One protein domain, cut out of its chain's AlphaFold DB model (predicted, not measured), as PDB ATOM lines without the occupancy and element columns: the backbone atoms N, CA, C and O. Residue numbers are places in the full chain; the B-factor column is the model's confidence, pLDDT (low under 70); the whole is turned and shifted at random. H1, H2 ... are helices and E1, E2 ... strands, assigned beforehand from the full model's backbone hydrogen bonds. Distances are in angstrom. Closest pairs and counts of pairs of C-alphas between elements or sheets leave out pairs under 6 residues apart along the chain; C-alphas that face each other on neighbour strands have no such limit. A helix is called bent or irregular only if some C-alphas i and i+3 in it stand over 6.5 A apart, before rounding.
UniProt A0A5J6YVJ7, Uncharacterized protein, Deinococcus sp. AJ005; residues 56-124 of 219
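AT A GLANCE: This is residues 56 to 124 of the 219 residues of an uncharacterized protein of Deinococcus sp. AJ005 (UniProt A0A5J6YVJ7). A small antiparallel sheet, made by the long hairpin E2 and E3 with the short strand E1 beside E3, has one helix, H1, lying slantwise over one face. A second, much smaller hairpin, E4 and E5, sits beyond the end of E3 near residue 105, and residues 58 to 59, just before E1, pair with residues 120 to 121 of E5. The printed part has 69 residues, with one named helix and five named strands in the order E1, H1, E2, E3, E4, E5; the larger sheet runs E1, E3, E2, and the class is mixed, helices and strands. The whole is compact, with a radius of gyration of the C-alphas of 11.7 A, yet elongated in outline, spanning 34 by 22 by 18 A.

HOW THE PARTS SIT: In the larger sheet the inner strand is E3, residues 99 to 105. On one side of it is the edge strand E2, residues 87 to 93, antiparallel at 160 degrees, and the two form a hairpin. N 90 and O 102 are within hydrogen-bond range at 2.9 A. On the other side of E3 is the edge strand E1, residues 63 to 65, antiparallel at 145 degrees, with N 63 and O 101 at 2.8 A. H1, residues 69 to 83, is on this sheet at a height of 9.5 A, over E3 and E2 and only just over E1, where 3 of its C-alphas fall. On the local plane it runs slantwise to the strands, at 37 degrees to E3. E1, H1 and E2 form a split strand-helix-strand unit, two strands running the same way with E3 between them, and its crossover is right-handed. The closest C-alphas of H1 and E1 are those of Ser 75 and Leu 65, 6.1 A apart. H1 is irregular, with C-alphas 70 and 73 8.4 A apart, and 8 of its 11 O i to N i+4 pairs are within hydrogen-bond range. E4, residues 113 to 115, and E5, residues 120 to 123, form an antiparallel hairpin at 149 degrees, with N 114 and O 122 at 2.9 A. Both are apart from H1.

IN THESE COORDINATES: E2 and E3 each measure 19.1 A from first to last C-alpha, and H1 measures 21.7 A. E1 measures 6.4 A, E4 6.7 A and E5 10.4 A. E1 begins at C-alpha 63 (234.401, 223.227, 197.663), and E5 ends at C-alpha 123 (232.376, 221.417, 183.820).

THE WHOLE: The two C-alphas farthest apart, those of Asp 96 and Pro 108, are 35.2 A apart. The printed part has no cut and no long link. The mean pLDDT of the printed part is 88.1; residues 66 to 72 are under 70.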
ATOM      1  N   ASP A  56     227.616 218.339 187.681       93.00
ATOM      2  CA  ASP A  56     226.962 219.110 188.741       93.00
ATOM      3  C   ASP A  56     227.891 220.205 189.296       93.00
ATOM      4  O   ASP A  56     229.100 220.199 189.051       93.00
ATOM      5  N   SER A  57     227.328 221.205 189.974       91.56
ATOM      6  CA  SER A  57     228.092 222.414 190.293       91.56
ATOM      7  C   SER A  57     228.998 222.256 191.517       91.56
ATOM      8  O   SER A  57     228.653 221.605 192.507       91.56
ATOM      9  N   LEU A  58     230.163 222.902 191.453       92.88
ATOM     10  CA  LEU A  58     231.137 223.016 192.540       92.88
ATOM     11  C   LEU A  58     231.606 224.462 192.696       92.88
ATOM     12  O   LEU A  58     231.589 225.232 191.744       92.88
ATOM     13  N   GLU A  59     232.065 224.820 193.888       92.94
ATOM     14  CA  GLU A  59     232.728 226.102 194.153       92.94
ATOM     15  C   GLU A  59     234.229 225.919 193.888       92.94
ATOM     16  O   GLU A  59     234.890 225.133 194.571       92.94
ATOM     17  N   LEU A  60     234.768 226.570 192.852       92.00
ATOM     18  CA  LEU A  60     236.168 226.362 192.442       92.00
ATOM     19  C   LEU A  60     237.162 226.925 193.458       92.00
ATOM     20  O   LEU A  60     238.229 226.355 193.671       92.00
ATOM     21  N   ASP A  61     236.802 228.034 194.090       91.00
ATOM     22  CA  ASP A  61     237.583 228.717 195.115       91.00
ATOM     23  C   ASP A  61     237.460 228.072 196.502       91.00
ATOM     24  O   ASP A  61     238.256 228.393 197.385       91.00
ATOM     25  N   GLY A  62     236.523 227.138 196.688       89.50
ATOM     26  CA  GLY A  62     236.349 226.490 197.979       89.50
ATOM     27  C   GLY A  62     235.208 225.490 198.077       89.50
ATOM     28  O   GLY A  62     234.211 225.715 198.758       89.50
ATOM     29  N   THR A  63     235.365 224.312 197.476       90.62
ATOM     30  CA  THR A  63     234.401 223.227 197.663       90.62
ATOM     31  C   THR A  63     234.601 222.571 199.023       90.62
ATOM     32  O   THR A  63     235.557 221.833 199.258       90.62
ATOM     33  N   ARG A  64     233.647 222.781 199.929       89.75
ATOM     34  CA  ARG A  64     233.621 222.091 201.220       89.75
ATOM     35  C   ARG A  64     233.015 220.691 201.098       89.75
ATOM     36  O   ARG A  64     231.835 220.531 200.774       89.75
ATOM     37  N   LEU A  65     233.808 219.680 201.432       88.19
ATOM     38  CA  LEU A  65     233.418 218.281 201.543       88.19
ATOM     39  C   LEU A  65     233.171 217.956 203.020       88.19
ATOM     40  O   LEU A  65     234.076 218.013 203.855       88.19
ATOM     41  N   SER A  66     231.927 217.629 203.370       69.38
ATOM     42  CA  SER A  66     231.603 217.179 204.726       69.38
ATOM     43  C   SER A  66     231.583 215.654 204.799       69.38
ATOM     44  O   SER A  66     231.187 214.979 203.853       69.38
ATOM     45  N   SER A  67     231.955 215.102 205.953       57.84
ATOM     46  CA  SER A  67     231.929 213.661 206.238       57.84
ATOM     47  C   SER A  67     230.515 213.090 206.452       57.84
ATOM     48  O   SER A  67     230.366 211.972 206.944       57.84
ATOM     49  N   GLY A  68     229.463 213.856 206.142       51.66
ATOM     50  CA  GLY A  68     228.071 213.454 206.312       51.66
ATOM     51  C   GLY A  68     227.498 212.772 205.067       51.66
ATOM     52  O   GLY A  68     227.664 213.251 203.948       51.66
ATOM     53  N   ILE A  69     226.728 211.701 205.278       46.91
ATOM     54  CA  ILE A  69     226.060 210.861 204.256       46.91
ATOM     55  C   ILE A  69     225.160 211.684 203.298       46.91
ATOM     56  O   ILE A  69     224.852 211.248 202.193       46.91
ATOM     57  N   LEU A  70     224.780 212.905 203.688       45.69
ATOM     58  CA  LEU A  70     223.914 213.809 202.923       45.69
ATOM     59  C   LEU A  70     224.614 214.546 201.761       45.69
ATOM     60  O   LEU A  70     223.921 215.130 200.935       45.69
ATOM     61  N   PHE A  71     225.953 214.515 201.664       51.38
ATOM     62  CA  PHE A  71     226.726 215.302 200.682       51.38
ATOM     63  C   PHE A  71     227.571 214.466 199.706       51.38
ATOM     64  O   PHE A  71     228.406 215.018 198.988       51.38
ATOM     65  N   GLY A  72     227.340 213.149 199.639       59.97
ATOM     66  CA  GLY A  72     228.174 212.203 198.882       59.97
ATOM     67  C   GLY A  72     228.374 212.526 197.393       59.97
ATOM     68  O   GLY A  72     229.356 212.071 196.812       59.97
ATOM     69  N   ASN A  73     227.509 213.350 196.783       75.50
ATOM     70  CA  ASN A  73     227.674 213.754 195.384       75.50
ATOM     71  C   ASN A  73     228.885 214.677 195.173       75.50
ATOM     72  O   ASN A  73     229.577 214.529 194.174       75.50
ATOM     73  N   ARG A  74     229.190 215.583 196.119       88.25
ATOM     74  CA  ARG A  74     230.317 216.527 195.977       88.25
ATOM     75  C   ARG A  74     231.664 215.817 196.068       88.25
ATOM     76  O   ARG A  74     232.521 216.056 195.229       88.25
ATOM     77  N   SER A  75     231.830 214.904 197.028       90.44
ATOM     78  CA  SER A  75     233.053 214.094 197.133       90.44
ATOM     79  C   SER A  75     233.243 213.219 195.896       90.44
ATOM     80  O   SER A  75     234.298 213.259 195.279       90.44
ATOM     81  N   ALA A  76     232.192 212.512 195.459       92.31
ATOM     82  CA  ALA A  76     232.262 211.679 194.259       92.31
ATOM     83  C   ALA A  76     232.570 212.483 192.985       92.31
ATOM     84  O   ALA A  76     233.190 211.951 192.061       92.31
ATOM     85  N   LEU A  77     232.123 213.741 192.931       94.38
ATOM     86  CA  LEU A  77     232.399 214.657 191.835       94.38
ATOM     87  C   LEU A  77     233.844 215.173 191.864       94.38
ATOM     88  O   LEU A  77     234.493 215.150 190.821       94.38
ATOM     89  N   VAL A  78     234.369 215.564 193.029       95.56
ATOM     90  CA  VAL A  78     235.792 215.918 193.189       95.56
ATOM     91  C   VAL A  78     236.677 214.736 192.787       95.56
ATOM     92  O   VAL A  78     237.517 214.893 191.903       95.56
ATOM     93  N   ASP A  79     236.402 213.531 193.293       95.19
ATOM     94  CA  ASP A  79     237.139 212.314 192.924       95.19
ATOM     95  C   ASP A  79     237.099 212.047 191.406       95.19
ATOM     96  O   ASP A  79     238.063 211.567 190.805       95.19
ATOM     97  N   PHE A  80     235.957 212.323 190.761       96.62
ATOM     98  CA  PHE A  80     235.806 212.193 189.311       96.62
ATOM     99  C   PHE A  80     236.670 213.219 188.565       96.62
ATOM    100  O   PHE A  80     237.376 212.856 187.624       96.62
ATOM    101  N   ILE A  81     236.656 214.479 189.004       96.81
ATOM    102  CA  ILE A  81     237.462 215.564 188.432       96.81
ATOM    103  C   ILE A  81     238.958 215.265 188.538       96.81
ATOM    104  O   ILE A  81     239.684 215.449 187.561       96.81
ATOM    105  N   GLU A  82     239.414 214.768 189.686       96.75
ATOM    106  CA  GLU A  82     240.812 214.407 189.920       96.75
ATOM    107  C   GLU A  82     241.261 213.244 189.047       96.75
ATOM    108  O   GLU A  82     242.293 213.323 188.371       96.75
ATOM    109  N   ARG A  83     240.460 212.170 189.020       97.00
ATOM    110  CA  ARG A  83     240.740 210.978 188.215       97.00
ATOM    111  C   ARG A  83     240.935 211.334 186.746       97.00
ATOM    112  O   ARG A  83     241.879 210.852 186.123       97.00
ATOM    113  N   HIS A  84     240.064 212.193 186.222       97.31
ATOM    114  CA  HIS A  84     240.062 212.596 184.814       97.31
ATOM    115  C   HIS A  84     240.868 213.867 184.539       97.31
ATOM    116  O   HIS A  84     240.930 214.320 183.398       97.31
ATOM    117  N   ARG A  85     241.538 214.415 185.565       96.56
ATOM    118  CA  ARG A  85     242.417 215.592 185.488       96.56
ATOM    119  C   ARG A  85     241.742 216.799 184.831       96.56
ATOM    120  O   ARG A  85     242.355 217.494 184.026       96.56
ATOM    121  N   LEU A  86     240.479 217.046 185.179       96.75
ATOM    122  CA  LEU A  86     239.709 218.183 184.649       96.75
ATOM    123  C   LEU A  86     240.091 219.505 185.335       96.75
ATOM    124  O   LEU A  86     239.878 220.589 184.788       96.75
ATOM    125  N   ALA A  87     240.662 219.406 186.536       97.25
ATOM    126  CA  ALA A  87     241.249 220.489 187.312       97.25
ATOM    127  C   ALA A  87     242.396 219.938 188.178       97.25
ATOM    128  O   ALA A  87     242.458 218.741 188.467       97.25
ATOM    129  N   LYS A  88     243.296 220.820 188.617       97.19
ATOM    130  CA  LYS A  88     244.187 220.571 189.755       97.19
ATOM    131  C   LYS A  88     243.414 220.818 191.039       97.19
ATOM    132  O   LYS A  88     242.755 221.847 191.151       97.19
ATOM    133  N   THR A  89     243.551 219.926 192.005       96.69
ATOM    134  CA  THR A  89     242.929 220.054 193.323       96.69
ATOM    135  C   THR A  89     243.977 220.356 194.387       96.69
ATOM    136  O   THR A  89     245.125 219.914 194.312       96.69
ATOM    137  N   THR A  90     243.605 221.169 195.372       96.44
ATOM    138  CA  THR A  90     244.383 221.407 196.595       96.44
ATOM    139  C   THR A  90     243.466 221.197 197.785       96.44
ATOM    140  O   THR A  90     242.419 221.834 197.857       96.44
ATOM    141  N   HIS A  91     243.864 220.307 198.691       95.19
ATOM    142  CA  HIS A  91     243.075 219.917 199.856       95.19
ATOM    143  C   HIS A  91     243.627 220.578 201.111       95.19
ATOM    144  O   HIS A  91     244.823 220.487 201.400       95.19
ATOM    145  N   GLU A  92     242.743 221.202 201.874       93.31
ATOM    146  CA  GLU A  92     243.028 221.769 203.180       93.31
ATOM    147  C   GLU A  92     242.055 221.199 204.210       93.31
ATOM    148  O   GLU A  92     240.833 221.284 204.077       93.31
ATOM    149  N   ARG A  93     242.600 220.638 205.290       90.25
ATOM    150  CA  ARG A  93     241.779 220.127 206.382       90.25
ATOM    151  C   ARG A  93     241.356 221.275 207.291       90.25
ATOM    152  O   ARG A  93     242.196 221.875 207.957       90.25
ATOM    153  N   LEU A  94     240.054 221.537 207.367       87.31
ATOM    154  CA  LEU A  94     239.513 222.579 208.235       87.31
ATOM    155  C   LEU A  94     239.518 222.148 209.716       87.31
ATOM    156  O   LEU A  94     239.479 220.948 210.012       87.31
ATOM    157  N   PRO A  95     239.507 223.106 210.667       86.56
ATOM    158  CA  PRO A  95     239.516 222.813 212.106       86.56
ATOM    159  C   PRO A  95     238.342 221.955 212.597       86.56
ATOM    160  O   PRO A  95     238.457 221.267 213.607       86.56
ATOM    161  N   ASP A  96     237.215 221.984 211.886       85.38
ATOM    162  CA  ASP A  96     236.027 221.173 212.174       85.38
ATOM    163  C   ASP A  96     236.079 219.764 211.557       85.38
ATOM    164  O   ASP A  96     235.126 218.992 211.678       85.38
ATOM    165  N   GLY A  97     237.183 219.411 210.893       83.50
ATOM    166  CA  GLY A  97     237.344 218.132 210.219       83.50
ATOM    167  C   GLY A  97     236.561 218.020 208.909       83.50
ATOM    168  O   GLY A  97     236.355 216.905 208.433       83.50
ATOM    169  N   ALA A  98     236.112 219.115 208.304       85.69
ATOM    170  CA  ALA A  98     235.739 219.110 206.892       85.69
ATOM    171  C   ALA A  98     236.993 219.178 206.007       85.69
ATOM    172  O   ALA A  98     238.042 219.671 206.425       85.69
ATOM    173  N   ASP A  99     236.892 218.651 204.791       89.25
ATOM    174  CA  ASP A  99     237.924 218.833 203.771       89.25
ATOM    175  C   ASP A  99     237.515 219.987 202.853       89.25
ATOM    176  O   ASP A  99     236.365 220.068 202.418       89.25
ATOM    177  N   HIS A 100     238.428 220.919 202.629       92.75
ATOM    178  CA  HIS A 100     238.226 222.089 201.791       92.75
ATOM    179  C   HIS A 100     239.068 221.934 200.533       92.75
ATOM    180  O   HIS A 100     240.287 221.804 200.618       92.75
ATOM    181  N   VAL A 101     238.413 221.914 199.374       95.12
ATOM    182  CA  VAL A 101     239.062 221.615 198.098       95.12
ATOM    183  C   VAL A 101     238.982 222.816 197.178       95.12
ATOM    184  O   VAL A 101     237.897 223.243 196.787       95.12
ATOM    185  N   ILE A 102     240.147 223.329 196.799       95.75
ATOM    186  CA  ILE A 102     240.288 224.361 195.774       95.75
ATOM    187  C   ILE A 102     240.556 223.663 194.443       95.75
ATOM    188  O   ILE A 102     241.479 222.851 194.343       95.75
ATOM    189  N   LEU A 103     239.765 223.984 193.420       96.38
ATOM    190  CA  LEU A 103     239.879 223.436 192.073       96.38
ATOM    191  C   LEU A 103     240.372 224.517 191.111       96.38
ATOM    192  O   LEU A 103     239.726 225.537 190.903       96.38
ATOM    193  N   THR A 104     241.516 224.278 190.478       96.56
ATOM    194  CA  THR A 104     242.062 225.152 189.433       96.56
ATOM    195  C   THR A 104     241.919 224.468 188.073       96.56
ATOM    196  O   THR A 104     242.573 223.440 187.866       96.56
ATOM    197  N   PRO A 105     241.103 224.998 187.143       95.88
ATOM    198  CA  PRO A 105     241.018 224.504 185.769       95.88
ATOM    199  C   PRO A 105     242.391 224.333 185.103       95.88
ATOM    200  O   PRO A 105     243.325 225.084 185.385       95.88
ATOM    201  N   VAL A 106     242.524 223.334 184.228       94.88
ATOM    202  CA  VAL A 106     243.797 222.989 183.570       94.88
ATOM    203  C   VAL A 106     243.645 222.743 182.080       94.88
ATOM    204  O   VAL A 106     242.598 222.275 181.641       94.88
ATOM    205  N   VAL A 107     244.738 222.952 181.338       93.62
ATOM    206  CA  VAL A 107     244.853 222.629 179.909       93.62
ATOM    207  C   VAL A 107     244.542 221.150 179.662       93.62
ATOM    208  O   VAL A 107     245.108 220.299 180.358       93.62
ATOM    209  N   PRO A 108     243.728 220.809 178.643       93.12
ATOM    210  CA  PRO A 108     243.082 221.697 177.659       93.12
ATOM    211  C   PRO A 108     241.651 222.130 178.024       93.12
ATOM    212  O   PRO A 108     240.913 222.588 177.154       93.12
ATOM    213  N   TYR A 109     241.219 221.922 179.265       95.00
ATOM    214  CA  TYR A 109     239.816 221.983 179.651       95.00
ATOM    215  C   TYR A 109     239.387 223.282 180.338       95.00
ATOM    216  O   TYR A 109     238.292 223.340 180.893       95.00
ATOM    217  N   GLU A 110     240.196 224.341 180.337       94.00
ATOM    218  CA  GLU A 110     239.821 225.593 181.009       94.00
ATOM    219  C   GLU A 110     238.523 226.175 180.454       94.00
ATOM    220  O   GLU A 110     237.672 226.621 181.219       94.00
ATOM    221  N   ALA A 111     238.337 226.102 179.136       92.50
ATOM    222  CA  ALA A 111     237.138 226.595 178.467       92.50
ATOM    223  C   ALA A 111     235.881 225.754 178.756       92.50
ATOM    224  O   ALA A 111     234.768 226.210 178.498       92.50
ATOM    225  N   ASN A 112     236.037 224.536 179.288       95.12
ATOM    226  CA  ASN A 112     234.914 223.686 179.680       95.12
ATOM    227  C   ASN A 112     234.314 224.105 181.027       95.12
ATOM    228  O   ASN A 112     233.187 223.718 181.326       95.12
ATOM    229  N   TRP A 113     235.025 224.889 181.838       95.00
ATOM    230  CA  TRP A 113     234.507 225.390 183.107       95.00
ATOM    231  C   TRP A 113     233.654 226.638 182.879       95.00
ATOM    232  O   TRP A 113     234.159 227.718 182.576       95.00
ATOM    233  N   GLN A 114     232.343 226.481 183.030       91.38
ATOM    234  CA  GLN A 114     231.368 227.555 182.882       91.38
ATOM    235  C   GLN A 114     230.957 228.077 184.256       91.38
ATOM    236  O   GLN A 114     230.624 227.295 185.150       91.38
ATOM    237  N   ALA A 115     230.964 229.400 184.413       89.19
ATOM    238  CA  ALA A 115     230.474 230.046 185.622       89.19
ATOM    239  C   ALA A 115     228.968 229.784 185.781       89.19
ATOM    240  O   ALA A 115     228.173 230.064 184.883       89.19
ATOM    241  N   GLY A 116     228.598 229.235 186.931       79.88
ATOM    242  CA  GLY A 116     227.226 229.030 187.368       79.88
ATOM    243  C   GLY A 116     226.734 230.168 188.263       79.88
ATOM    244  O   GLY A 116     227.327 231.245 188.350       79.88
ATOM    245  N   SER A 117     225.617 229.931 188.950       75.56
ATOM    246  CA  SER A 117     225.070 230.879 189.921       75.56
ATOM    247  C   SER A 117     225.829 230.830 191.252       75.56
ATOM    248  O   SER A 117     226.401 229.803 191.624       75.56
ATOM    249  N   ALA A 118     225.810 231.949 191.983       77.44
ATOM    250  CA  ALA A 118     226.324 232.053 193.353       77.44
ATOM    251  C   ALA A 118     227.784 231.580 193.539       77.44
ATOM    252  O   ALA A 118     228.104 230.943 194.535       77.44
ATOM    253  N   GLY A 119     228.665 231.865 192.573       80.75
ATOM    254  CA  GLY A 119     230.092 231.507 192.645       80.75
ATOM    255  C   GLY A 119     230.406 230.045 192.306       80.75
ATOM    256  O   GLY A 119     231.572 229.667 192.234       80.75
ATOM    257  N   SER A 120     229.387 229.226 192.035       89.38
ATOM    258  CA  SER A 120     229.596 227.861 191.557       89.38
ATOM    259  C   SER A 120     230.028 227.833 190.088       89.38
ATOM    260  O   SER A 120     229.847 228.795 189.345       89.38
ATOM    261  N   SER A 121     230.625 226.729 189.655       93.50
ATOM    262  CA  SER A 121     230.988 226.451 188.269       93.50
ATOM    263  C   SER A 121     230.645 225.013 187.908       93.50
ATOM    264  O   SER A 121     230.643 224.120 188.760       93.50
ATOM    265  N   ASN A 122     230.384 224.787 186.628       94.50
ATOM    266  CA  ASN A 122     230.098 223.480 186.059       94.50
ATOM    267  C   ASN A 122     231.134 223.158 184.984       94.50
ATOM    268  O   ASN A 122     231.464 224.008 184.158       94.50
ATOM    269  N   PHE A 123     231.615 221.919 184.958       96.19
ATOM    270  CA  PHE A 123     232.376 221.417 183.820       96.19
ATOM    271  C   PHE A 123     231.400 220.950 182.739       96.19
ATOM    272  O   PHE A 123     230.668 219.986 182.961       96.19
ATOM    273  N   CYS A 124     231.388 221.605 181.583       95.38
ATOM    274  CA  CYS A 124     230.471 221.336 180.485       95.38
ATOM    275  C   CYS A 124     231.208 220.865 179.233       95.38
ATOM    276  O   CYS A 124     232.208 221.446 178.807       95.38
TER     277      CYS A 124